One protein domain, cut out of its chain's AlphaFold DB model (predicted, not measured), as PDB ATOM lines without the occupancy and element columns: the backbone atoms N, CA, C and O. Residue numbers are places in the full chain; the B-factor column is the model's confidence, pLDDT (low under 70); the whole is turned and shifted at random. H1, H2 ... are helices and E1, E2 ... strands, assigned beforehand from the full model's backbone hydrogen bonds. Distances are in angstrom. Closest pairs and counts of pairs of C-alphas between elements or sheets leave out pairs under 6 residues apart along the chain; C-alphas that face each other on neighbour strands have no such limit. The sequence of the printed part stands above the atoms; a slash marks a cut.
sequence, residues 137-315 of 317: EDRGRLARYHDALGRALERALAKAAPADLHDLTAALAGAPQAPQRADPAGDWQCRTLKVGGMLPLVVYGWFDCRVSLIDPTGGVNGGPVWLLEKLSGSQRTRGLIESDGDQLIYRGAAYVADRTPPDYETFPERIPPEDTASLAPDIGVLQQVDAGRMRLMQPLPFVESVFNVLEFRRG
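Overview. This is residues 137 to 315 of the 317 residues of an uncharacterized protein of Pacificitalea manganoxidans (UniProt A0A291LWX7). The printed part is a closed barrel of eight strands, E1 and E3 to E9, with three helices on its outside: H2 and H3 run in opposite directions over the part of the wall made by E1 and E9, and H1 lies over E7. A short strand, E2, pairs onto E1 outside the ring, and a long loop, residues 257 to 278, joins E6 to E7. The printed part has 179 residues, with three named helices followed by nine named strands; round the ring run E1, E3, E4, E5, E6, E7, E8, E9 and back to E1, antiparallel throughout. The class is mixed, helices and strands. The whole is compact, with a radius of gyration of the C-alphas of 15.3 A and spans of 45 by 38 by 30 A.

Arrangement. Start at the first printed residue with H1, residues 137 to 143, then H2, 145 to 159, and H3, 162 to 172; the strands follow as E1, 186 to 197, E2, 201 to 203, E3, 207 to 215, E4, 225 to 230, E5, 235 to 244, E6, 247 to 256, E7, 279 to 290, E8, 293 to 299, and E9, 305 to 313. H1 is on the barrel at a height over the sheet of 8.8 A, and its closest C-alphas to E7 are those of Asp 138 and Ile 283, 6.4 A apart. H2 runs across the strands, at 89 degrees to E9 on the local plane; its closest C-alphas to E1 are those of Ala 152 and Gly 196, 4.3 A apart. H3 is close to H2 but not clearly touching, at a shallow tilt of 21 degrees, opposite ways; the closest C-alphas are those of Leu 157 and Leu 165, 7.2 A apart. In these three helices each O i to N i+4 pair is within hydrogen-bond range. E1 bends by 53 degrees at residue 189: on one side of it look for E3 beside residues 186 to 190, with N 188 and O 209 at 2.8 A, and E2 beside residues 193 to 196, with N 194 and O 202 at 2.9 A. From E3 to E9 the strands form a meander, each the antiparallel neighbour of the one before. Find N 212 and O 227 at 2.9 A for E3 and E4, N 228 and O 239 at 2.9 A for E4 and E5, N 240 and O 251 at 2.9 A for E5 and E6, N 252 and O 282 at 2.9 A for E6 and E7, N 287 and O 295 at 2.8 A for E7 and E8, and N 296 and O 310 at 2.8 A for E8 and E9. E9 and E1 close the ring, with N 193 and O 309 at 2.8 A.

Along the chain. Find C-alpha 137 at (-0.469, -48.126, -2.609), where H1 begins. H2 is 21.7 A from first to last C-alpha and H3 15.2 A. E1 begins at C-alpha 186, (-14.914, -32.966, 19.407), and measures 31.6 A; E7 measures 31.1 A, E6 27.4 A, E5 26.7 A, E3 25.4 A and E9 22.4 A. E9 ends at C-alpha 313, (-7.521, -38.470, 24.924).

Size, cuts and confidence. The C-alphas farthest apart are those of Lys 159 and Thr 217, 45.3 A. The printed part has no cut. The links H3 to E1, 13 residues, and E6 to E7, 22 residues, are long. Mean pLDDT of the printed part is 95.1, and no printed residue is under 70.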
ATOM      1  N   GLU A 137      -1.518 -48.047  -3.626       93.50
ATOM      2  CA  GLU A 137      -0.469 -48.126  -2.609       93.50
ATOM      3  C   GLU A 137      -1.044 -48.169  -1.182       93.50
ATOM      4  O   GLU A 137      -0.629 -49.010  -0.374       93.50
ATOM      5  N   ASP A 138      -2.040 -47.332  -0.878       95.75
ATOM      6  CA  ASP A 138      -2.661 -47.269   0.449       95.75
ATOM      7  C   ASP A 138      -3.553 -48.480   0.730       95.75
ATOM      8  O   ASP A 138      -3.511 -49.014   1.843       95.75
ATOM      9  N   ARG A 139      -4.257 -49.009  -0.283       95.50
ATOM     10  CA  ARG A 139      -4.917 -50.323  -0.171       95.50
ATOM     11  C   ARG A 139      -3.900 -51.408   0.176       95.50
ATOM     12  O   ARG A 139      -4.145 -52.232   1.055       95.50
ATOM     13  N   GLY A 140      -2.724 -51.379  -0.453       96.19
ATOM     14  CA  GLY A 140      -1.622 -52.282  -0.130       96.19
ATOM     15  C   GLY A 140      -1.103 -52.120   1.306       96.19
ATOM     16  O   GLY A 140      -0.782 -53.116   1.960       96.19
ATOM     17  N   ARG A 141      -1.015 -50.887   1.817       96.75
ATOM     18  CA  ARG A 141      -0.601 -50.605   3.203       96.75
ATOM     19  C   ARG A 141      -1.628 -51.122   4.214       96.75
ATOM     20  O   ARG A 141      -1.226 -51.799   5.162       96.75
ATOM     21  N   LEU A 142      -2.920 -50.889   3.977       97.81
ATOM     22  CA  LEU A 142      -4.014 -51.421   4.801       97.81
ATOM     23  C   LEU A 142      -4.066 -52.955   4.766       97.81
ATOM     24  O   LEU A 142      -4.174 -53.586   5.814       97.81
ATOM     25  N   ALA A 143      -3.876 -53.578   3.601       97.75
ATOM     26  CA  ALA A 143      -3.833 -55.039   3.486       97.75
ATOM     27  C   ALA A 143      -2.703 -55.681   4.318       97.75
ATOM     28  O   ALA A 143      -2.806 -56.836   4.724       97.75
ATOM     29  N   ARG A 144      -1.628 -54.933   4.609       98.31
ATOM     30  CA  ARG A 144      -0.493 -55.370   5.443       98.31
ATOM     31  C   ARG A 144      -0.575 -54.873   6.887       98.31
ATOM     32  O   ARG A 144       0.435 -54.903   7.591       98.31
ATOM     33  N   TYR A 145      -1.741 -54.409   7.333       98.44
ATOM     34  CA  TYR A 145      -1.933 -53.805   8.650       98.44
ATOM     35  C   TYR A 145      -1.401 -54.678   9.794       98.44
ATOM     36  O   TYR A 145      -0.561 -54.232  10.577       98.44
ATOM     37  N   HIS A 146      -1.841 -55.939   9.869       98.31
ATOM     38  CA  HIS A 146      -1.461 -56.842  10.958       98.31
ATOM     39  C   HIS A 146       0.016 -57.233  10.902       98.31
ATOM     40  O   HIS A 146       0.687 -57.230  11.932       98.31
ATOM     41  N   ASP A 147       0.546 -57.483   9.704       98.56
ATOM     42  CA  ASP A 147       1.964 -57.782   9.513       98.56
ATOM     43  C   ASP A 147       2.851 -56.604   9.935       98.56
ATOM     44  O   ASP A 147       3.889 -56.787  10.577       98.56
ATOM     45  N   ALA A 148       2.458 -55.377   9.577       98.56
ATOM     46  CA  ALA A 148       3.168 -54.167   9.971       98.56
ATOM     47  C   ALA A 148       3.120 -53.966  11.490       98.56
ATOM     48  O   ALA A 148       4.168 -53.733  12.096       98.56
ATOM     49  N   LEU A 149       1.945 -54.125  12.106       98.62
ATOM     50  CA  LEU A 149       1.784 -54.027  13.555       98.62
ATOM     51  C   LEU A 149       2.633 -55.077  14.287       98.62
ATOM     52  O   LEU A 149       3.360 -54.731  15.214       98.62
ATOM     53  N   GLY A 150       2.614 -56.337  13.842       98.56
ATOM     54  CA  GLY A 150       3.413 -57.414  14.429       98.56
ATOM     55  C   GLY A 150       4.915 -57.123  14.389       98.56
ATOM     56  O   GLY A 150       5.576 -57.165  15.427       98.56
ATOM     57  N   ARG A 151       5.447 -56.730  13.222       98.25
ATOM     58  CA  ARG A 151       6.870 -56.354  13.077       98.25
ATOM     59  C   ARG A 151       7.250 -55.129  13.905       98.25
ATOM     60  O   ARG A 151       8.377 -55.041  14.397       98.25
ATOM     61  N   ALA A 152       6.349 -54.157  14.015       98.50
ATOM     62  CA  ALA A 152       6.566 -52.966  14.822       98.50
ATOM     63  C   ALA A 152       6.653 -53.324  16.314       98.50
ATOM     64  O   ALA A 152       7.614 -52.939  16.984       98.50
ATOM     65  N   LEU A 153       5.703 -54.123  16.808       98.62
ATOM     66  CA  LEU A 153       5.660 -54.580  18.196       98.62
ATOM     67  C   LEU A 153       6.851 -55.468  18.553       98.62
ATOM     68  O   LEU A 153       7.431 -55.282  19.618       98.62
ATOM     69  N   GLU A 154       7.266 -56.374  17.665       98.31
ATOM     70  CA  GLU A 154       8.467 -57.196  17.858       98.31
ATOM     71  C   GLU A 154       9.698 -56.324  18.154       98.31
ATOM     72  O   GLU A 154      10.414 -56.543  19.133       98.31
ATOM     73  N   ARG A 155       9.917 -55.278  17.346       97.25
ATOM     74  CA  ARG A 155      11.048 -54.354  17.518       97.25
ATOM     75  C   ARG A 155      10.942 -53.543  18.803       97.25
ATOM     76  O   ARG A 155      11.950 -53.397  19.496       97.25
ATOM     77  N   ALA A 156       9.754 -53.026  19.113       98.25
ATOM     78  CA  ALA A 156       9.523 -52.256  20.329       98.25
ATOM     79  C   ALA A 156       9.776 -53.120  21.575       98.25
ATOM     80  O   ALA A 156      10.598 -52.756  22.413       98.25
ATOM     81  N   LEU A 157       9.160 -54.301  21.662       98.06
ATOM     82  CA  LEU A 157       9.295 -55.209  22.806       98.06
ATOM     83  C   LEU A 157      10.735 -55.692  23.020       98.06
ATOM     84  O   LEU A 157      11.138 -55.931  24.155       98.06
ATOM     85  N   ALA A 158      11.525 -55.811  21.950       97.38
ATOM     86  CA  ALA A 158      12.909 -56.254  22.050       97.38
ATOM     87  C   ALA A 158      13.862 -55.198  22.637       97.38
ATOM     88  O   ALA A 158      14.878 -55.572  23.228       97.38
ATOM     89  N   LYS A 159      13.620 -53.896  22.405       97.25
ATOM     90  CA  LYS A 159      14.648 -52.854  22.622       97.25
ATOM     91  C   LYS A 159      14.159 -51.502  23.153       97.25
ATOM     92  O   LYS A 159      15.003 -50.655  23.437       97.25
ATOM     93  N   ALA A 160      12.856 -51.249  23.242       97.69
ATOM     94  CA  ALA A 160      12.349 -49.965  23.722       97.69
ATOM     95  C   ALA A 160      12.548 -49.795  25.237       97.69
ATOM     96  O   ALA A 160      12.645 -50.771  25.986       97.69
ATOM     97  N   ALA A 161      12.602 -48.542  25.694       97.81
ATOM     98  CA  ALA A 161      12.680 -48.248  27.117       97.81
ATOM     99  C   ALA A 161      11.387 -48.700  27.833       97.81
ATOM    100  O   ALA A 161      10.301 -48.567  27.265       97.81
ATOM    101  N   PRO A 162      11.456 -49.181  29.090       98.00
ATOM    102  CA  PRO A 162      10.269 -49.640  29.814       98.00
ATOM    103  C   PRO A 162       9.156 -48.590  29.945       98.00
ATOM    104  O   PRO A 162       7.982 -48.939  29.880       98.00
ATOM    105  N   ALA A 163       9.515 -47.310  30.102       98.12
ATOM    106  CA  ALA A 163       8.546 -46.215  30.170       98.12
ATOM    107  C   ALA A 163       7.796 -46.030  28.839       98.12
ATOM    108  O   ALA A 163       6.571 -45.950  28.832       98.12
ATOM    109  N   ASP A 164       8.508 -46.068  27.712       98.31
ATOM    110  CA  ASP A 164       7.891 -45.957  26.387       98.31
ATOM    111  C   ASP A 164       6.993 -47.169  26.088       98.31
ATOM    112  O   ASP A 164       5.906 -47.027  25.531       98.31
ATOM    113  N   LEU A 165       7.410 -48.376  26.497       98.50
ATOM    114  CA  LEU A 165       6.580 -49.580  26.378       98.50
ATOM    115  C   LEU A 165       5.303 -49.496  27.213       98.50
ATOM    116  O   LEU A 165       4.260 -49.982  26.771       98.50
ATOM    117  N   HIS A 166       5.368 -48.888  28.399       98.44
ATOM    118  CA  HIS A 166       4.183 -48.632  29.210       98.44
ATOM    119  C   HIS A 166       3.203 -47.711  28.472       98.44
ATOM    120  O   HIS A 166       2.026 -48.054  28.355       98.44
ATOM    121  N   ASP A 167       3.696 -46.610  27.901       98.62
ATOM    122  CA  ASP A 167       2.891 -45.685  27.098       98.62
ATOM    123  C   ASP A 167       2.269 -46.361  25.867       98.62
ATOM    124  O   ASP A 167       1.072 -46.216  25.618       98.62
ATOM    125  N   LEU A 168       3.043 -47.160  25.124       98.75
ATOM    126  CA  LEU A 168       2.529 -47.914  23.976       98.75
ATOM    127  C   LEU A 168       1.462 -48.932  24.388       98.75
ATOM    128  O   LEU A 168       0.435 -49.062  23.723       98.75
ATOM    129  N   THR A 169       1.685 -49.641  25.493       98.50
ATOM    130  CA  THR A 169       0.715 -50.607  26.018       98.50
ATOM    131  C   THR A 169      -0.580 -49.907  26.422       98.50
ATOM    132  O   THR A 169      -1.659 -50.405  26.110       98.50
ATOM    133  N   ALA A 170      -0.490 -48.736  27.060       98.19
ATOM    134  CA  ALA A 170      -1.652 -47.932  27.428       98.19
ATOM    135  C   ALA A 170      -2.430 -47.446  26.192       98.19
ATOM    136  O   ALA A 170      -3.651 -47.607  26.148       98.19
ATOM    137  N   ALA A 171      -1.730 -46.950  25.164       98.44
ATOM    138  CA  ALA A 171      -2.340 -46.519  23.906       98.44
ATOM    139  C   ALA A 171      -3.060 -47.675  23.178       98.44
ATOM    140  O   ALA A 171      -4.120 -47.485  22.579       98.44
ATOM    141  N   LEU A 172      -2.510 -48.892  23.242       98.56
ATOM    142  CA  LEU A 172      -3.069 -50.095  22.608       98.56
ATOM    143  C   LEU A 172      -4.095 -50.847  23.471       98.56
ATOM    144  O   LEU A 172      -4.771 -51.750  22.974       98.56
ATOM    145  N   ALA A 173      -4.264 -50.476  24.738       98.12
ATOM    146  CA  ALA A 173      -5.203 -51.142  25.628       98.12
ATOM    147  C   ALA A 173      -6.666 -50.906  25.213       98.12
ATOM    148  O   ALA A 173      -7.034 -49.850  24.696       98.12
ATOM    149  N   GLY A 174      -7.521 -51.887  25.502       97.50
ATOM    150  CA  GLY A 174      -8.959 -51.820  25.238       97.50
ATOM    151  C   GLY A 174      -9.355 -52.246  23.822       97.50
ATOM    152  O   GLY A 174      -8.630 -52.031  22.845       97.50
ATOM    153  N   ALA A 175     -10.530 -52.871  23.735       97.06
ATOM    154  CA  ALA A 175     -11.146 -53.248  22.472       97.06
ATOM    155  C   ALA A 175     -11.799 -52.019  21.812       97.06
ATOM    156  O   ALA A 175     -12.414 -51.219  22.521       97.06
ATOM    157  N   PRO A 176     -11.688 -51.860  20.482       96.56
ATOM    158  CA  PRO A 176     -12.416 -50.820  19.772       96.56
ATOM    159  C   PRO A 176     -13.928 -51.077  19.817       96.56
ATOM    160  O   PRO A 176     -14.388 -52.220  19.793       96.56
ATOM    161  N   GLN A 177     -14.702 -49.998  19.848       95.81
ATOM    162  CA  GLN A 177     -16.134 -50.010  19.591       95.81
ATOM    163  C   GLN A 177     -16.397 -50.353  18.120       95.81
ATOM    164  O   GLN A 177     -15.578 -50.075  17.245       95.81
ATOM    165  N   ALA A 178     -17.565 -50.936  17.846       93.75
ATOM    166  CA  ALA A 178     -18.028 -51.111  16.474       93.75
ATOM    167  C   ALA A 178     -18.176 -49.736  15.783       93.75
ATOM    168  O   ALA A 178     -18.676 -48.812  16.437       93.75
ATOM    169  N   PRO A 179     -17.823 -49.591  14.490       91.56
ATOM    170  CA  PRO A 179     -17.875 -48.310  13.773       91.56
ATOM    171  C   PRO A 179     -19.211 -47.577  13.890       91.56
ATOM    172  O   PRO A 179     -19.240 -46.365  14.052       91.56
ATOM    173  N   GLN A 180     -20.327 -48.312  13.892       90.31
ATOM    174  CA  GLN A 180     -21.682 -47.746  13.951       90.31
ATOM    175  C   GLN A 180     -22.015 -47.106  15.308       90.31
ATOM    176  O   GLN A 180     -23.022 -46.416  15.432       90.31
ATOM    177  N   ARG A 181     -21.216 -47.379  16.344       92.19
ATOM    178  CA  ARG A 181     -21.354 -46.785  17.682       92.19
ATOM    179  C   ARG A 181     -20.323 -45.695  17.951       92.19
ATOM    180  O   ARG A 181     -20.391 -45.076  19.009       92.19
ATOM    181  N   ALA A 182     -19.359 -45.516  17.053       93.19
ATOM    182  CA  ALA A 182     -18.326 -44.516  17.215       93.19
ATOM    183  C   ALA A 182     -18.900 -43.119  16.949       93.19
ATOM    184  O   ALA A 182     -19.613 -42.893  15.973       93.19
ATOM    185  N   ASP A 183     -18.535 -42.187  17.815       95.12
ATOM    186  CA  ASP A 183     -18.696 -40.753  17.620       95.12
ATOM    187  C   ASP A 183     -17.370 -40.084  18.016       95.12
ATOM    188  O   ASP A 183     -17.136 -39.769  19.194       95.12
ATOM    189  N   PRO A 184     -16.436 -39.945  17.059       97.19
ATOM    190  CA  PRO A 184     -15.117 -39.401  17.331       97.19
ATOM    191  C   PRO A 184     -15.119 -37.874  17.439       97.19
ATOM    192  O   PRO A 184     -14.064 -37.297  17.704       97.19
ATOM    193  N   ALA A 185     -16.259 -37.202  17.239       97.81
ATOM    194  CA  ALA A 185     -16.317 -35.751  17.189       97.81
ATOM    195  C   ALA A 185     -15.841 -35.079  18.494       97.81
ATOM    196  O   ALA A 185     -15.930 -35.612  19.612       97.81
ATOM    197  N   GLY A 186     -15.319 -33.865  18.334       97.50
ATOM    198  CA  GLY A 186     -14.914 -32.966  19.407       97.50
ATOM    199  C   GLY A 186     -13.424 -32.636  19.415       97.50
ATOM    200  O   GLY A 186     -12.661 -33.001  18.518       97.50
ATOM    201  N   ASP A 187     -13.034 -31.916  20.463       98.19
ATOM    202  CA  ASP A 187     -11.649 -31.543  20.725       98.19
ATOM    203  C   ASP A 187     -10.926 -32.650  21.504       98.19
ATOM    204  O   ASP A 187     -11.488 -33.304  22.395       98.19
ATOM    205  N   TRP A 188      -9.661 -32.860  21.147       98.50
ATOM    206  CA  TRP A 188      -8.818 -33.933  21.653       98.50
ATOM    207  C   TRP A 188      -7.403 -33.431  21.923       98.50
ATOM    208  O   TRP A 188      -6.869 -32.593  21.200       98.50
ATOM    209  N   GLN A 189      -6.749 -34.029  22.913       98.56
ATOM    210  CA  GLN A 189      -5.295 -34.096  22.920       98.56
ATOM    211  C   GLN A 189      -4.860 -35.359  22.186       98.56
ATOM    212  O   GLN A 189      -5.441 -36.424  22.390       98.56
ATOM    213  N   CYS A 190      -3.823 -35.258  21.364       98.62
ATOM    214  CA  CYS A 190      -3.281 -36.368  20.597       98.62
ATOM    215  C   CYS A 190      -1.755 -36.444  20.683       98.62
ATOM    216  O   CYS A 190      -1.081 -35.418  20.756       98.62
ATOM    217  N   ARG A 191      -1.186 -37.649  20.644       98.31
ATOM    218  CA  ARG A 191       0.266 -37.858  20.532       98.31
ATOM    219  C   ARG A 191       0.581 -39.009  19.594       98.31
ATOM    220  O   ARG A 191      -0.157 -39.985  19.530       98.31
ATOM    221  N   THR A 192       1.682 -38.898  18.866       97.94
ATOM    222  CA  THR A 192       2.145 -39.968  17.977       97.94
ATOM    223  C   THR A 192       3.097 -40.887  18.729       97.94
ATOM    224  O   THR A 192       3.985 -40.423  19.442       97.94
ATOM    225  N   LEU A 193       2.948 -42.188  18.529       98.56
ATOM    226  CA  LEU A 193       3.925 -43.201  18.882       98.56
ATOM    227  C   LEU A 193       4.426 -43.819  17.577       98.56
ATOM    228  O   LEU A 193       3.643 -44.403  16.826       98.56
ATOM    229  N   LYS A 194       5.721 -43.664  17.291       97.88
ATOM    230  CA  LYS A 194       6.379 -44.261  16.122       97.88
ATOM    231  C   LYS A 194       6.951 -45.609  16.542       97.88
ATOM    232  O   LYS A 194       7.896 -45.654  17.328       97.88
ATOM    233  N   VAL A 195       6.343 -46.696  16.076       98.56
ATOM    234  CA  VAL A 195       6.606 -48.063  16.541       98.56
ATOM    235  C   VAL A 195       7.388 -48.829  15.476       98.56
ATOM    236  O   VAL A 195       6.924 -49.031  14.348       98.56
ATOM    237  N   GLY A 196       8.595 -49.261  15.839       96.00
ATOM    238  CA  GLY A 196       9.562 -49.836  14.908       96.00
ATOM    239  C   GLY A 196      10.041 -48.840  13.844       96.00
ATOM    240  O   GLY A 196       9.479 -47.766  13.673       96.00
ATOM    241  N   GLY A 197      11.075 -49.220  13.092       91.81
ATOM    242  CA  GLY A 197      11.702 -48.380  12.065       91.81
ATOM    243  C   GLY A 197      13.139 -48.041  12.433       91.81
ATOM    244  O   GLY A 197      13.891 -48.939  12.821       91.81
ATOM    245  N   MET A 198      13.509 -46.762  12.305       89.62
ATOM    246  CA  MET A 198      14.854 -46.277  12.647       89.62
ATOM    247  C   MET A 198      15.166 -46.454  14.140       89.62
ATOM    248  O   MET A 198      16.273 -46.846  14.502       89.62
ATOM    249  N   LEU A 199      14.174 -46.203  14.998       95.75
ATOM    250  CA  LEU A 199      14.234 -46.455  16.436       95.75
ATOM    251  C   LEU A 199      13.201 -47.531  16.825       95.75
ATOM    252  O   LEU A 199      12.199 -47.689  16.125       95.75
ATOM    253  N   PRO A 200      13.421 -48.288  17.920       97.12
ATOM    254  CA  PRO A 200      12.476 -49.319  18.359       97.12
ATOM    255  C   PRO A 200      11.085 -48.761  18.677       97.12
ATOM    256  O   PRO A 200      10.079 -49.371  18.317       97.12
ATOM    257  N   LEU A 201      11.045 -47.610  19.348       98.44
ATOM    258  CA  LEU A 201       9.841 -46.889  19.734       98.44
ATOM    259  C   LEU A 201      10.210 -45.429  20.017       98.44
ATOM    260  O   LEU A 201      11.240 -45.171  20.638       98.44
ATOM    261  N   VAL A 202       9.378 -44.491  19.572       97.75
ATOM    262  CA  VAL A 202       9.448 -43.073  19.951       97.75
ATOM    263  C   VAL A 202       8.062 -42.625  20.390       97.75
ATOM    264  O   VAL A 202       7.116 -42.740  19.612       97.75
ATOM    265  N   VAL A 203       7.947 -42.095  21.607       98.25
ATOM    266  CA  VAL A 203       6.701 -41.541  22.156       98.25
ATOM    267  C   VAL A 203       6.800 -40.019  22.167       98.25
ATOM    268  O   VAL A 203       7.677 -39.446  22.810       98.25
ATOM    269  N   TYR A 204       5.915 -39.351  21.430       97.19
ATOM    270  CA  TYR A 204       5.871 -37.890  21.393       97.19
ATOM    271  C   TYR A 204       5.004 -37.317  22.523       97.19
ATOM    272  O   TYR A 204       4.191 -38.008  23.134       97.19
ATOM    273  N   GLY A 205       5.173 -36.018  22.786       97.56
ATOM    274  CA  GLY A 205       4.295 -35.264  23.679       97.56
ATOM    275  C   GLY A 205       2.885 -35.072  23.112       97.56
ATOM    276  O   GLY A 205       2.604 -35.405  21.961       97.56
ATOM    277  N   TRP A 206       2.004 -34.514  23.940       98.06
ATOM    278  CA  TRP A 206       0.623 -34.212  23.575       98.06
ATOM    279  C   TRP A 206       0.519 -32.925  22.747       98.06
ATOM    280  O   TRP A 206       1.204 -31.940  23.016       98.06
ATOM    281  N   PHE A 207      -0.372 -32.952  21.763       98.19
ATOM    282  CA  PHE A 207      -0.720 -31.869  20.848       98.19
ATOM    283  C   PHE A 207      -2.236 -31.734  20.762       98.19
ATOM    284  O   PHE A 207      -2.972 -32.620  21.185       98.19
ATOM    285  N   ASP A 208      -2.698 -30.649  20.164       98.12
ATOM    286  CA  ASP A 208      -4.113 -30.370  19.975       98.12
ATOM    287  C   ASP A 208      -4.584 -31.020  18.678       98.12
ATOM    288  O   ASP A 208      -3.953 -30.874  17.624       98.12
ATOM    289  N   CYS A 209      -5.695 -31.738  18.759       98.56
ATOM    290  CA  CYS A 209      -6.381 -32.348  17.636       98.56
ATOM    291  C   CYS A 209      -7.876 -32.020  17.701       98.56
ATOM    292  O   CYS A 209      -8.447 -31.842  18.778       98.56
ATOM    293  N   ARG A 210      -8.530 -31.995  16.544       98.50
ATOM    294  CA  ARG A 210      -9.976 -31.821  16.421       98.50
ATOM    295  C   ARG A 210     -10.541 -32.830  15.441       98.50
ATOM    296  O   ARG A 210      -9.933 -33.090  14.406       98.50
ATOM    297  N   VAL A 211     -11.712 -33.362  15.765       98.69
ATOM    298  CA  VAL A 211     -12.532 -34.136  14.837       98.69
ATOM    299  C   VAL A 211     -13.880 -33.443  14.681       98.69
ATOM    300  O   VAL A 211     -14.596 -33.250  15.663       98.69
ATOM    301  N   SER A 212     -14.228 -33.070  13.454       98.44
ATOM    302  CA  SER A 212     -15.481 -32.377  13.131       98.44
ATOM    303  C   SER A 212     -16.373 -33.274  12.284       98.44
ATOM    304  O   SER A 212     -15.897 -33.832  11.301       98.44
ATOM    305  N   LEU A 213     -17.656 -33.405  12.626       97.81
ATOM    306  CA  LEU A 213     -18.636 -34.022  11.730       97.81
ATOM    307  C   LEU A 213     -18.886 -33.071  10.553       97.81
ATOM    308  O   LEU A 213     -19.290 -31.929  10.769       97.81
ATOM    309  N   ILE A 214     -18.615 -33.531   9.333       97.00
ATOM    310  CA  ILE A 214     -18.757 -32.733   8.107       97.00
ATOM    311  C   ILE A 214     -20.077 -33.041   7.410       97.00
ATOM    312  O   ILE A 214     -20.768 -32.121   6.982       97.00
ATOM    313  N   ASP A 215     -20.443 -34.319   7.337       94.81
ATOM    314  CA  ASP A 215     -21.696 -34.765   6.734       94.81
ATOM    315  C   ASP A 215     -22.214 -35.998   7.491       94.81
ATOM    316  O   ASP A 215     -21.485 -36.981   7.585       94.81
ATOM    317  N   PRO A 216     -23.430 -35.996   8.063       92.88
ATOM    318  CA  PRO A 216     -23.969 -37.157   8.776       92.88
ATOM    319  C   PRO A 216     -24.336 -38.343   7.869       92.88
ATOM    320  O   PRO A 216     -24.528 -39.441   8.389       92.88
ATOM    321  N   THR A 217     -24.474 -38.131   6.556       90.94
ATOM    322  CA  THR A 217     -24.993 -39.132   5.601       90.94
ATOM    323  C   THR A 217     -24.224 -39.209   4.279       90.94
ATOM    324  O   THR A 217     -24.620 -39.952   3.384       90.94
ATOM    325  N   GLY A 218     -23.158 -38.425   4.122       85.56
ATOM    326  CA  GLY A 218     -22.404 -38.301   2.870       85.56
ATOM    327  C   GLY A 218     -21.340 -39.372   2.643       85.56
ATOM    328  O   GLY A 218     -20.735 -39.405   1.575       85.56
ATOM    329  N   GLY A 219     -21.094 -40.227   3.634       83.31
ATOM    330  CA  GLY A 219     -20.060 -41.249   3.577       83.31
ATOM    331  C   GLY A 219     -20.497 -42.509   2.843       83.31
ATOM    332  O   GLY A 219     -21.652 -42.676   2.436       83.31
ATOM    333  N   VAL A 220     -19.563 -43.450   2.717       79.19
ATOM    334  CA  VAL A 220     -19.823 -44.763   2.111       79.19
ATOM    335  C   VAL A 220     -21.028 -45.430   2.785       79.19
ATOM    336  O   VAL A 220     -21.142 -45.457   4.011       79.19
ATOM    337  N   ASN A 221     -21.949 -45.959   1.975       80.12
ATOM    338  CA  ASN A 221     -23.217 -46.556   2.420       80.12
ATOM    339  C   ASN A 221     -24.146 -45.604   3.207       80.12
ATOM    340  O   ASN A 221     -24.995 -46.072   3.966       80.12
ATOM    341  N   GLY A 222     -24.011 -44.286   3.027       84.81
ATOM    342  CA  GLY A 222     -24.849 -43.285   3.692       84.81
ATOM    343  C   GLY A 222     -24.463 -43.018   5.150       84.81
ATOM    344  O   GLY A 222     -25.300 -42.563   5.930       84.81
ATOM    345  N   GLY A 223     -23.231 -43.358   5.541       89.38
ATOM    346  CA  GLY A 223     -22.703 -43.117   6.883       89.38
ATOM    347  C   GLY A 223     -22.177 -41.689   7.095       89.38
ATOM    348  O   GLY A 223     -22.109 -40.898   6.153       89.38
ATOM    349  N   PRO A 224     -21.768 -41.350   8.327       94.31
ATOM    350  CA  PRO A 224     -21.141 -40.072   8.633       94.31
ATOM    351  C   PRO A 224     -19.725 -39.942   8.050       94.31
ATOM    352  O   PRO A 224     -18.972 -40.915   7.956       94.31
ATOM    353  N   VAL A 225     -19.360 -38.702   7.736       95.75
ATOM    354  CA  VAL A 225     -18.032 -38.246   7.325       95.75
ATOM    355  C   VAL A 225     -17.508 -37.289   8.383       95.75
ATOM    356  O   VAL A 225     -18.119 -36.248   8.651       95.75
ATOM    357  N   TRP A 226     -16.350 -37.601   8.956       98.00
ATOM    358  CA  TRP A 226     -15.652 -36.699   9.871       98.00
ATOM    359  C   TRP A 226     -14.351 -36.183   9.265       98.00
ATOM    360  O   TRP A 226     -13.698 -36.879   8.498       98.00
ATOM    361  N   LEU A 227     -13.937 -34.982   9.655       98.19
ATOM    362  CA  LEU A 227     -12.628 -34.407   9.356       98.19
ATOM    363  C   LEU A 227     -11.772 -34.432  10.619       98.19
ATOM    364  O   LEU A 227     -12.134 -33.804  11.613       98.19
ATOM    365  N   LEU A 228     -10.632 -35.117  10.565       98.69
ATOM    366  CA  LEU A 228      -9.588 -35.069  11.587       98.69
ATOM    367  C   LEU A 228      -8.533 -34.025  11.215       98.69
ATOM    368  O   LEU A 228      -8.021 -34.027  10.095       98.69
ATOM    369  N   GLU A 229      -8.149 -33.201  12.188       98.12
ATOM    370  CA  GLU A 229      -7.091 -32.200  12.076       98.12
ATOM    371  C   GLU A 229      -6.169 -32.247  13.296       98.12
ATOM    372  O   GLU A 229      -6.617 -32.092  14.434       98.12
ATOM    373  N   LYS A 230      -4.861 -32.407  13.071       97.94
ATOM    374  CA  LYS A 230      -3.835 -32.153  14.090       97.94
ATOM    375  C   LYS A 230      -3.412 -30.686  14.032       97.94
ATOM    376  O   LYS A 230      -2.749 -30.254  13.091       97.94
ATOM    377  N   LEU A 231      -3.798 -29.924  15.049       97.31
ATOM    378  CA  LEU A 231      -3.758 -28.462  15.075       97.31
ATOM    379  C   LEU A 231      -2.412 -27.895  15.544       97.31
ATOM    380  O   LEU A 231      -2.050 -26.783  15.153       97.31
ATOM    381  N   SER A 232      -1.651 -28.639  16.352       96.81
ATOM    382  CA  SER A 232      -0.344 -28.200  16.865       96.81
ATOM    383  C   SER A 232       0.782 -29.224  16.649       96.81
ATOM    384  O   SER A 232       0.565 -30.363  16.224       96.81
ATOM    385  N   GLY A 233       2.030 -28.790  16.865       96.00
ATOM    386  CA  GLY A 233       3.251 -29.543  16.540       96.00
ATOM    387  C   GLY A 233       3.756 -29.335  15.106       96.00
ATOM    388  O   GLY A 233       3.050 -28.778  14.262       96.00
ATOM    389  N   SER A 234       5.001 -29.764  14.854       94.38
ATOM    390  CA  SER A 234       5.706 -29.582  13.574       94.38
ATOM    391  C   SER A 234       5.282 -30.570  12.493       94.38
ATOM    392  O   SER A 234       5.237 -30.198  11.332       94.38
ATOM    393  N   GLN A 235       4.955 -31.806  12.871       94.12
ATOM    394  CA  GLN A 235       4.361 -32.815  11.993       94.12
ATOM    395  C   GLN A 235       2.860 -32.880  12.275       94.12
ATOM    396  O   GLN A 235       2.447 -33.012  13.438       94.12
ATOM    397  N   ARG A 236       2.048 -32.755  11.230       96.38
ATOM    398  CA  ARG A 236       0.586 -32.683  11.279       96.38
ATOM    399  C   ARG A 236      -0.031 -33.687  10.318       96.38
ATOM    400  O   ARG A 236       0.639 -34.207   9.432       96.38
ATOM    401  N   THR A 237      -1.311 -33.958  10.532       97.69
ATOM    402  CA  THR A 237      -2.117 -34.779   9.638       97.69
ATOM    403  C   THR A 237      -3.522 -34.188   9.531       97.69
ATOM    404  O   THR A 237      -4.027 -33.620  10.510       97.69
ATOM    405  N   ARG A 238      -4.121 -34.251   8.338       98.19
ATOM    406  CA  ARG A 238      -5.470 -33.742   8.040       98.19
ATOM    407  C   ARG A 238      -6.154 -34.657   7.038       98.19
ATOM    408  O   ARG A 238      -5.571 -34.945   5.998       98.19
ATOM    409  N   GLY A 239      -7.366 -35.115   7.336       97.56
ATOM    410  CA  GLY A 239      -8.053 -36.058   6.453       97.56
ATOM    411  C   GLY A 239      -9.446 -36.464   6.902       97.56
ATOM    412  O   GLY A 239      -9.869 -36.147   8.015       97.56
ATOM    413  N   LEU A 240     -10.141 -37.166   6.014       97.19
ATOM    414  CA  LEU A 240     -11.498 -37.646   6.225       97.19
ATOM    415  C   LEU A 240     -11.500 -39.019   6.894       97.19
ATOM    416  O   LEU A 240     -10.603 -39.831   6.668       97.19
ATOM    417  N   ILE A 241     -12.525 -39.267   7.703       97.50
ATOM    418  CA  ILE A 241     -12.818 -40.544   8.346       97.50
ATOM    419  C   ILE A 241     -14.213 -40.969   7.911       97.50
ATOM    420  O   ILE A 241     -15.170 -40.218   8.102       97.50
ATOM    421  N   GLU A 242     -14.321 -42.177   7.373       95.06
ATOM    422  CA  GLU A 242     -15.583 -42.769   6.930       95.06
ATOM    423  C   GLU A 242     -15.632 -44.254   7.289       95.06
ATOM    424  O   GLU A 242     -14.604 -44.886   7.537       95.06
ATOM    425  N   SER A 243     -16.836 -44.822   7.319       93.38
ATOM    426  CA  SER A 243     -17.001 -46.265   7.512       93.38
ATOM    427  C   SER A 243     -16.686 -47.027   6.225       93.38
ATOM    428  O   SER A 243     -17.237 -46.711   5.177       93.38
ATOM    429  N   ASP A 244     -15.871 -48.071   6.321       90.75
ATOM    430  CA  ASP A 244     -15.670 -49.079   5.278       90.75
ATOM    431  C   ASP A 244     -15.855 -50.461   5.913       90.75
ATOM    432  O   ASP A 244     -15.039 -50.912   6.720       90.75
ATOM    433  N   GLY A 245     -16.995 -51.096   5.632       89.00
ATOM    434  CA  GLY A 245     -17.390 -52.348   6.273       89.00
ATOM    435  C   GLY A 245     -17.456 -52.244   7.803       89.00
ATOM    436  O   GLY A 245     -18.315 -51.559   8.362       89.00
ATOM    437  N   ASP A 246     -16.567 -52.970   8.478       91.25
ATOM    438  CA  ASP A 246     -16.429 -53.027   9.936       91.25
ATOM    439  C   ASP A 246     -15.293 -52.140  10.479       91.25
ATOM    440  O   ASP A 246     -14.921 -52.253  11.650       91.25
ATOM    441  N   GLN A 247     -14.781 -51.212   9.665       95.12
ATOM    442  CA  GLN A 247     -13.698 -50.302  10.030       95.12
ATOM    443  C   GLN A 247     -14.078 -48.836   9.811       95.12
ATOM    444  O   GLN A 247     -14.901 -48.502   8.964       95.12
ATOM    445  N   LEU A 248     -13.439 -47.946  10.573       97.00
ATOM    446  CA  LEU A 248     -13.386 -46.520  10.259       97.00
ATOM    447  C   LEU A 248     -12.054 -46.233   9.579       97.00
ATOM    448  O   LEU A 248     -11.002 -46.323  10.217       97.00
ATOM    449  N   ILE A 249     -12.090 -45.895   8.297       97.31
ATOM    450  CA  ILE A 249     -10.897 -45.618   7.506       97.31
ATOM    451  C   ILE A 249     -10.640 -44.121   7.493       97.31
ATOM    452  O   ILE A 249     -11.492 -43.328   7.100       97.31
ATOM    453  N   TYR A 250      -9.436 -43.754   7.914       98.25
ATOM    454  CA  TYR A 250      -8.877 -42.425   7.754       98.25
ATOM    455  C   TYR A 250      -8.081 -42.358   6.452       98.25
ATOM    456  O   TYR A 250      -7.191 -43.189   6.253       98.25
ATOM    457  N   ARG A 251      -8.343 -41.339   5.629       97.06
ATOM    458  CA  ARG A 251      -7.540 -40.975   4.453       97.06
ATOM    459  C   ARG A 251      -7.220 -39.485   4.479       97.06
ATOM    460  O   ARG A 251      -8.106 -38.654   4.681       97.06
ATOM    461  N   GLY A 252      -5.958 -39.127   4.303       96.81
ATOM    462  CA  GLY A 252      -5.540 -37.742   4.464       96.81
ATOM    463  C   GLY A 252      -4.123 -37.457   4.016       96.81
ATOM    464  O   GLY A 252      -3.513 -38.208   3.263       96.81
ATOM    465  N   ALA A 253      -3.594 -36.344   4.491       96.56
ATOM    466  CA  ALA A 253      -2.235 -35.914   4.229       96.56
ATOM    467  C   ALA A 253      -1.477 -35.793   5.547       96.56
ATOM    468  O   ALA A 253      -1.932 -35.081   6.445       96.56
ATOM    469  N   ALA A 254      -0.298 -36.402   5.623       96.00
ATOM    470  CA  ALA A 254       0.725 -36.080   6.605       96.00
ATOM    471  C   ALA A 254       1.610 -34.961   6.042       96.00
ATOM    472  O   ALA A 254       2.041 -35.026   4.891       96.00
ATOM    473  N   TYR A 255       1.874 -33.923   6.832       95.69
ATOM    474  CA  TYR A 255       2.584 -32.732   6.366       95.69
ATOM    475  C   TYR A 255       3.321 -32.012   7.496       95.69
ATOM    476  O   TYR A 255       2.971 -32.128   8.674       95.69
ATOM    477  N   VAL A 256       4.346 -31.241   7.143       94.75
ATOM    478  CA  VAL A 256       5.001 -30.315   8.077       94.75
ATOM    479  C   VAL A 256       4.204 -29.012   8.220       94.75
ATOM    480  O   VAL A 256       3.537 -28.570   7.290       94.75
ATOM    481  N   ALA A 257       4.233 -28.398   9.402       93.88
ATOM    482  CA  ALA A 257       3.309 -27.330   9.799       93.88
ATOM    483  C   ALA A 257       3.351 -26.046   8.945       93.88
ATOM    484  O   ALA A 257       2.391 -25.280   8.975       93.88
ATOM    485  N   ASP A 258       4.434 -25.801   8.212       91.81
ATOM    486  CA  ASP A 258       4.608 -24.667   7.293       91.81
ATOM    487  C   ASP A 258       4.091 -24.953   5.871       91.81
ATOM    488  O   ASP A 258       4.250 -24.132   4.964       91.81
ATOM    489  N   ARG A 259       3.442 -26.105   5.667       90.38
ATOM    490  CA  ARG A 259       2.840 -26.514   4.398       90.38
ATOM    491  C   ARG A 259       1.322 -26.561   4.500       90.38
ATOM    492  O   ARG A 259       0.753 -26.956   5.515       90.38
ATOM    493  N   THR A 260       0.671 -26.221   3.395       91.19
ATOM    494  CA  THR A 260      -0.752 -26.497   3.194       91.19
ATOM    495  C   THR A 260      -0.890 -27.901   2.603       91.19
ATOM    496  O   THR A 260      -0.324 -28.139   1.529       91.19
ATOM    497  N   PRO A 261      -1.590 -28.836   3.268       92.81
ATOM    498  CA  PRO A 261      -1.831 -30.155   2.703       92.81
ATOM    499  C   PRO A 261      -2.816 -30.046   1.528       92.81
ATOM    500  O   PRO A 261      -3.788 -29.294   1.633       92.81
ATOM    501  N   PRO A 262      -2.596 -30.777   0.426       91.94
ATOM    502  CA  PRO A 262      -3.609 -30.941  -0.597       91.94
ATOM    503  C   PRO A 262      -4.677 -31.941  -0.118       91.94
ATOM    504  O   PRO A 262      -4.495 -32.621   0.898       91.94
ATOM    505  N   ASP A 263      -5.776 -32.056  -0.857       92.31
ATOM    506  CA  ASP A 263      -6.766 -33.104  -0.601       92.31
ATOM    507  C   ASP A 263      -6.187 -34.479  -0.972       92.31
ATOM    508  O   ASP A 263      -5.385 -34.595  -1.908       92.31
ATOM    509  N   TYR A 264      -6.576 -35.524  -0.235       94.50
ATOM    510  CA  TYR A 264      -6.011 -36.873  -0.370       94.50
ATOM    511  C   TYR A 264      -6.104 -37.401  -1.811       94.50
ATOM    512  O   TYR A 264      -5.164 -37.986  -2.352       94.50
ATOM    513  N   GLU A 265      -7.231 -37.123  -2.450       91.31
ATOM    514  CA  GLU A 265      -7.612 -37.558  -3.788       91.31
ATOM    515  C   GLU A 265      -6.722 -36.954  -4.886       91.31
ATOM    516  O   GLU A 265      -6.696 -37.444  -6.012       91.31
ATOM    517  N   THR A 266      -5.977 -35.893  -4.568       92.44
ATOM    518  CA  THR A 266      -5.100 -35.200  -5.524       92.44
ATOM    519  C   THR A 266      -3.668 -35.725  -5.523       92.44
ATOM    520  O   THR A 266      -2.873 -35.349  -6.390       92.44
ATOM    521  N   PHE A 267      -3.307 -36.586  -4.568       92.38
ATOM    522  CA  PHE A 267      -1.967 -37.148  -4.534       92.38
ATOM    523  C   PHE A 267      -1.731 -38.108  -5.714       92.38
ATOM    524  O   PHE A 267      -2.579 -38.955  -5.996       92.38
ATOM    525  N   PRO A 268      -0.549 -38.071  -6.359       90.12
ATOM    526  CA  PRO A 268      -0.219 -39.008  -7.426       90.12
ATOM    527  C   PRO A 268      -0.048 -40.424  -6.871       90.12
ATOM    528  O   PRO A 268       0.501 -40.594  -5.784       90.12
ATOM    529  N   GLU A 269      -0.439 -41.444  -7.640       86.62
ATOM    530  CA  GLU A 269      -0.373 -42.853  -7.209       86.62
ATOM    531  C   GLU A 269       1.016 -43.248  -6.688       86.62
ATOM    532  O   GLU A 269       1.134 -43.954  -5.696       86.62
ATOM    533  N   ARG A 270       2.081 -42.719  -7.299       84.94
ATOM    534  CA  ARG A 270       3.449 -42.853  -6.800       84.94
ATOM    535  C   ARG A 270       3.983 -41.491  -6.373       84.94
ATOM    536  O   ARG A 270       4.027 -40.570  -7.185       84.94
ATOM    537  N   ILE A 271       4.423 -41.392  -5.122       82.69
ATOM    538  CA  ILE A 271       5.036 -40.181  -4.563       82.69
ATOM    539  C   ILE A 271       6.562 -40.270  -4.735       82.69
ATOM    540  O   ILE A 271       7.143 -41.306  -4.391       82.69
ATOM    541  N   PRO A 272       7.232 -39.226  -5.253       81.31
ATOM    542  CA  PRO A 272       8.689 -39.164  -5.272       81.31
ATOM    543  C   PRO A 272       9.263 -39.235  -3.844       81.31
ATOM    544  O   PRO A 272       8.777 -38.517  -2.966       81.31
ATOM    545  N   PRO A 273      10.276 -40.080  -3.563       80.44
ATOM    546  CA  PRO A 273      10.830 -40.230  -2.214       80.44
ATOM    547  C   PRO A 273      11.244 -38.909  -1.548       80.44
ATOM    548  O   PRO A 273      11.073 -38.753  -0.340       80.44
ATOM    549  N   GLU A 274      11.744 -37.951  -2.325       81.81
ATOM    550  CA  GLU A 274      12.160 -36.620  -1.880       81.81
ATOM    551  C   GLU A 274      11.021 -35.772  -1.288       81.81
ATOM    552  O   GLU A 274      11.268 -34.958  -0.397       81.81
ATOM    553  N   ASP A 275       9.777 -35.998  -1.715       80.81
ATOM    554  CA  ASP A 275       8.618 -35.229  -1.255       80.81
ATOM    555  C   ASP A 275       8.048 -35.780   0.060       80.81
ATOM    556  O   ASP A 275       7.536 -35.023   0.894       80.81
ATOM    557  N   THR A 276       8.215 -37.089   0.285       84.19
ATOM    558  CA  THR A 276       7.568 -37.837   1.378       84.19
ATOM    559  C   THR A 276       7.915 -37.339   2.781       84.19
ATOM    560  O   THR A 276       7.121 -37.496   3.706       84.19
ATOM    561  N   ALA A 277       9.083 -36.710   2.948       86.06
ATOM    562  CA  ALA A 277       9.535 -36.167   4.228       86.06
ATOM    563  C   ALA A 277       8.730 -34.946   4.688       86.06
ATOM    564  O   ALA A 277       8.560 -34.736   5.889       86.06
ATOM    565  N   SER A 278       8.250 -34.133   3.745       89.38
ATOM    566  CA  SER A 278       7.511 -32.901   4.050       89.38
ATOM    567  C   SER A 278       6.013 -33.035   3.815       89.38
ATOM    568  O   SER A 278       5.234 -32.289   4.412       89.38
ATOM    569  N   LEU A 279       5.616 -33.931   2.912       92.81
ATOM    570  CA  LEU A 279       4.238 -34.115   2.503       92.81
ATOM    571  C   LEU A 279       4.037 -35.528   1.943       92.81
ATOM    572  O   LEU A 279       4.704 -35.923   0.990       92.81
ATOM    573  N   ALA A 280       3.084 -36.271   2.493       94.38
ATOM    574  CA  ALA A 280       2.750 -37.606   2.017       94.38
ATOM    575  C   ALA A 280       1.258 -37.919   2.212       94.38
ATOM    576  O   ALA A 280       0.645 -37.405   3.151       94.38
ATOM    577  N   PRO A 281       0.676 -38.792   1.375       95.50
ATOM    578  CA  PRO A 281      -0.618 -39.393   1.648       95.50
ATOM    579  C   PRO A 281      -0.532 -40.240   2.921       95.50
ATOM    580  O   PRO A 281       0.449 -40.947   3.187       95.50
ATOM    581  N   ASP A 282      -1.579 -40.163   3.722       96.00
ATOM    582  CA  ASP A 282      -1.676 -40.806   5.017       96.00
ATOM    583  C   ASP A 282      -2.957 -41.640   5.089       96.00
ATOM    584  O   ASP A 282      -4.005 -41.248   4.574       96.00
ATOM    585  N   ILE A 283      -2.849 -42.820   5.695       97.88
ATOM    586  CA  ILE A 283      -3.920 -43.814   5.747       97.88
ATOM    587  C   ILE A 283      -3.875 -44.532   7.092       97.88
ATOM    588  O   ILE A 283      -2.799 -44.818   7.632       97.88
ATOM    589  N   GLY A 284      -5.041 -44.861   7.633       98.31
ATOM    590  CA  GLY A 284      -5.112 -45.675   8.835       98.31
ATOM    591  C   GLY A 284      -6.521 -46.095   9.210       98.31
ATOM    592  O   GLY A 284      -7.497 -45.726   8.566       98.31
ATOM    593  N   VAL A 285      -6.602 -46.869  10.287       98.62
ATOM    594  CA  VAL A 285      -7.860 -47.322  10.882       98.62
ATOM    595  C   VAL A 285      -8.078 -46.562  12.183       98.62
ATOM    596  O   VAL A 285      -7.270 -46.677  13.112       98.62
ATOM    597  N   LEU A 286      -9.153 -45.780  12.267       98.75
ATOM    598  CA  LEU A 286      -9.560 -45.159  13.520       98.75
ATOM    599  C   LEU A 286     -10.263 -46.199  14.401       98.75
ATOM    600  O   LEU A 286     -11.185 -46.896  13.986       98.75
ATOM    601  N   GLN A 287      -9.829 -46.277  15.650       98.50
ATOM    602  CA  GLN A 287     -10.374 -47.146  16.678       98.50
ATOM    603  C   GLN A 287     -10.793 -46.294  17.872       98.50
ATOM    604  O   GLN A 287      -9.949 -45.884  18.672       98.50
ATOM    605  N   GLN A 288     -12.091 -46.034  18.011       98.12
ATOM    606  CA  GLN A 288     -12.623 -45.451  19.240       98.12
ATOM    607  C   GLN A 288     -12.784 -46.545  20.290       98.12
ATOM    608  O   GLN A 288     -13.421 -47.558  20.028       98.12
ATOM    609  N   VAL A 289     -12.164 -46.375  21.456       97.94
ATOM    610  CA  VAL A 289     -12.209 -47.360  22.549       97.94
ATOM    611  C   VAL A 289     -13.369 -47.037  23.483       97.94
ATOM    612  O   VAL A 289     -14.137 -47.915  23.869       97.94
ATOM    613  N   ASP A 290     -13.513 -45.759  23.822       96.38
ATOM    614  CA  ASP A 290     -14.609 -45.217  24.616       96.38
ATOM    615  C   ASP A 290     -14.782 -43.714  24.318       96.38
ATOM    616  O   ASP A 290     -14.110 -43.146  23.454       96.38
ATOM    617  N   ALA A 291     -15.693 -43.042  25.028       95.25
ATOM    618  CA  ALA A 291     -15.942 -41.610  24.844       95.25
ATOM    619  C   ALA A 291     -14.711 -40.724  25.137       95.25
ATOM    620  O   ALA A 291     -14.641 -39.584  24.671       95.25
ATOM    621  N   GLY A 292     -13.761 -41.236  25.926       96.50
ATOM    622  CA  GLY A 292     -12.566 -40.549  26.399       96.50
ATOM    623  C   GLY A 292     -11.286 -40.886  25.636       96.50
ATOM    624  O   GLY A 292     -10.305 -40.150  25.773       96.50
ATOM    625  N   ARG A 293     -11.273 -41.983  24.868       97.94
ATOM    626  CA  ARG A 293     -10.066 -42.552  24.255       97.94
ATOM    627  C   ARG A 293     -10.329 -43.100  22.861       97.94
ATOM    628  O   ARG A 293     -11.254 -43.881  22.636       97.94
ATOM    629  N   MET A 294      -9.425 -42.778  21.949       98.50
ATOM    630  CA  MET A 294      -9.361 -43.392  20.627       98.50
ATOM    631  C   MET A 294      -7.916 -43.445  20.137       98.50
ATOM    632  O   MET A 294      -7.016 -42.853  20.736       98.50
ATOM    633  N   ARG A 295      -7.684 -44.162  19.044       98.69
ATOM    634  CA  ARG A 295      -6.387 -44.227  18.372       98.69
ATOM    635  C   ARG A 295      -6.568 -44.340  16.872       98.69
ATOM    636  O   ARG A 295      -7.440 -45.070  16.412       98.69
ATOM    637  N   LEU A 296      -5.730 -43.647  16.118       98.88
ATOM    638  CA  LEU A 296      -5.596 -43.846  14.683       98.88
ATOM    639  C   LEU A 296      -4.367 -44.725  14.432       98.88
ATOM    640  O   LEU A 296      -3.254 -44.404  14.847       98.88
ATOM    641  N   MET A 297      -4.603 -45.855  13.777       98.75
ATOM    642  CA  MET A 297      -3.640 -46.929  13.574       98.75
ATOM    643  C   MET A 297      -3.140 -46.913  12.128       98.75
ATOM    644  O   MET A 297      -3.899 -47.233  11.213       98.75
ATOM    645  N   GLN A 298      -1.883 -46.530  11.912       98.56
ATOM    646  CA  GLN A 298      -1.367 -46.171  10.587       98.56
ATOM    647  C   GLN A 298      -0.255 -47.139  10.157       98.56
ATOM    648  O   GLN A 298       0.879 -47.044  10.648       98.56
ATOM    649  N   PRO A 299      -0.544 -48.084   9.247       98.38
ATOM    650  CA  PRO A 299       0.448 -49.038   8.784       98.38
ATOM    651  C   PRO A 299       1.400 -48.408   7.767       98.38
ATOM    652  O   PRO A 299       0.984 -47.686   6.855       98.38
ATOM    653  N   LEU A 300       2.685 -48.755   7.884       97.19
ATOM    654  CA  LEU A 300       3.720 -48.454   6.892       97.19
ATOM    655  C   LEU A 300       3.700 -46.982   6.442       97.19
ATOM    656  O   LEU A 300       3.523 -46.731   5.251       97.19
ATOM    657  N   PRO A 301       3.784 -46.008   7.368       95.00
ATOM    658  CA  PRO A 301       3.910 -44.606   6.984       95.00
ATOM    659  C   PRO A 301       5.156 -44.412   6.118       95.00
ATOM    660  O   PRO A 301       6.136 -45.145   6.249       95.00
ATOM    661  N   PHE A 302       5.133 -43.405   5.245       91.56
ATOM    662  CA  PHE A 302       6.226 -43.168   4.296       91.56
ATOM    663  C   PHE A 302       7.573 -42.875   4.967       91.56
ATOM    664  O   PHE A 302       8.618 -43.063   4.349       91.56
ATOM    665  N   VAL A 303       7.565 -42.425   6.227       86.06
ATOM    666  CA  VAL A 303       8.769 -41.962   6.917       86.06
ATOM    667  C   VAL A 303       8.929 -42.551   8.315       86.06
ATOM    668  O   VAL A 303       7.974 -42.685   9.078       86.06
ATOM    669  N   GLU A 304      10.195 -42.816   8.656       82.50
ATOM    670  CA  GLU A 304      10.759 -43.080   9.991       82.50
ATOM    671  C   GLU A 304      10.319 -44.354  10.735       82.50
ATOM    672  O   GLU A 304      11.126 -44.887  11.509       82.50
ATOM    673  N   SER A 305       9.108 -44.870  10.510       94.44
ATOM    674  CA  SER A 305       8.551 -45.979  11.289       94.44
ATOM    675  C   SER A 305       7.907 -47.094  10.465       94.44
ATOM    676  O   SER A 305       7.606 -46.947   9.284       94.44
ATOM    677  N   VAL A 306       7.709 -48.254  11.101       98.00
ATOM    678  CA  VAL A 306       6.938 -49.367  10.511       98.00
ATOM    679  C   VAL A 306       5.440 -49.170  10.750       98.00
ATOM    680  O   VAL A 306       4.621 -49.569   9.919       98.00
ATOM    681  N   PHE A 307       5.084 -48.571  11.885       98.69
ATOM    682  CA  PHE A 307       3.707 -48.329  12.286       98.69
ATOM    683  C   PHE A 307       3.627 -47.056  13.129       98.69
ATOM    684  O   PHE A 307       4.452 -46.860  14.021       98.69
ATOM    685  N   ASN A 308       2.621 -46.217  12.888       98.31
ATOM    686  CA  ASN A 308       2.295 -45.114  13.791       98.31
ATOM    687  C   ASN A 308       0.997 -45.406  14.538       98.31
ATOM    688  O   ASN A 308       0.022 -45.892  13.964       98.31
ATOM    689  N   VAL A 309       0.989 -45.071  15.825       98.69
ATOM    690  CA  VAL A 309      -0.226 -44.975  16.633       98.69
ATOM    691  C   VAL A 309      -0.396 -43.510  16.997       98.69
ATOM    692  O   VAL A 309       0.407 -42.965  17.750       98.69
ATOM    693  N   LEU A 310      -1.413 -42.854  16.454       98.75
ATOM    694  CA  LEU A 310      -1.824 -41.538  16.924       98.75
ATOM    695  C   LEU A 310      -2.861 -41.760  18.027       98.75
ATOM    696  O   LEU A 310      -4.012 -42.085  17.755       98.75
ATOM    697  N   GLU A 311      -2.413 -41.680  19.274       98.81
ATOM    698  CA  GLU A 311      -3.243 -41.830  20.469       98.81
ATOM    699  C   GLU A 311      -4.007 -40.535  20.734       98.81
ATOM    700  O   GLU A 311      -3.438 -39.454  20.593       98.81
ATOM    701  N   PHE A 312      -5.263 -40.644  21.167       98.69
ATOM    702  CA  PHE A 312      -6.102 -39.517  21.544       98.69
ATOM    703  C   PHE A 312      -6.690 -39.699  22.940       98.69
ATOM    704  O   PHE A 312      -7.144 -40.784  23.312       98.69
ATOM    705  N   ARG A 313      -6.775 -38.589  23.672       97.94
ATOM    706  CA  ARG A 313      -7.521 -38.470  24.924       97.94
ATOM    707  C   ARG A 313      -8.324 -37.179  24.937       97.94
ATOM    708  O   ARG A 313      -7.924 -36.192  24.315       97.94
ATOM    709  N   ARG A 314      -9.434 -37.151  25.665       94.81
ATOM    710  CA  ARG A 314     -10.130 -35.883  25.914       94.81
ATOM    711  C   ARG A 314      -9.193 -34.939  26.669       94.81
ATOM    712  O   ARG A 314      -8.522 -35.354  27.615       94.81
ATOM    713  N   GLY A 315      -9.114 -33.690  26.216       74.25
ATOM    714  CA  GLY A 315      -8.440 -32.648  26.981       74.25
ATOM    715  C   GLY A 315      -9.209 -32.448  28.282       74.25
ATOM    716  O   GLY A 315     -10.414 -32.213  28.243       74.25
TER     717      GLY A 315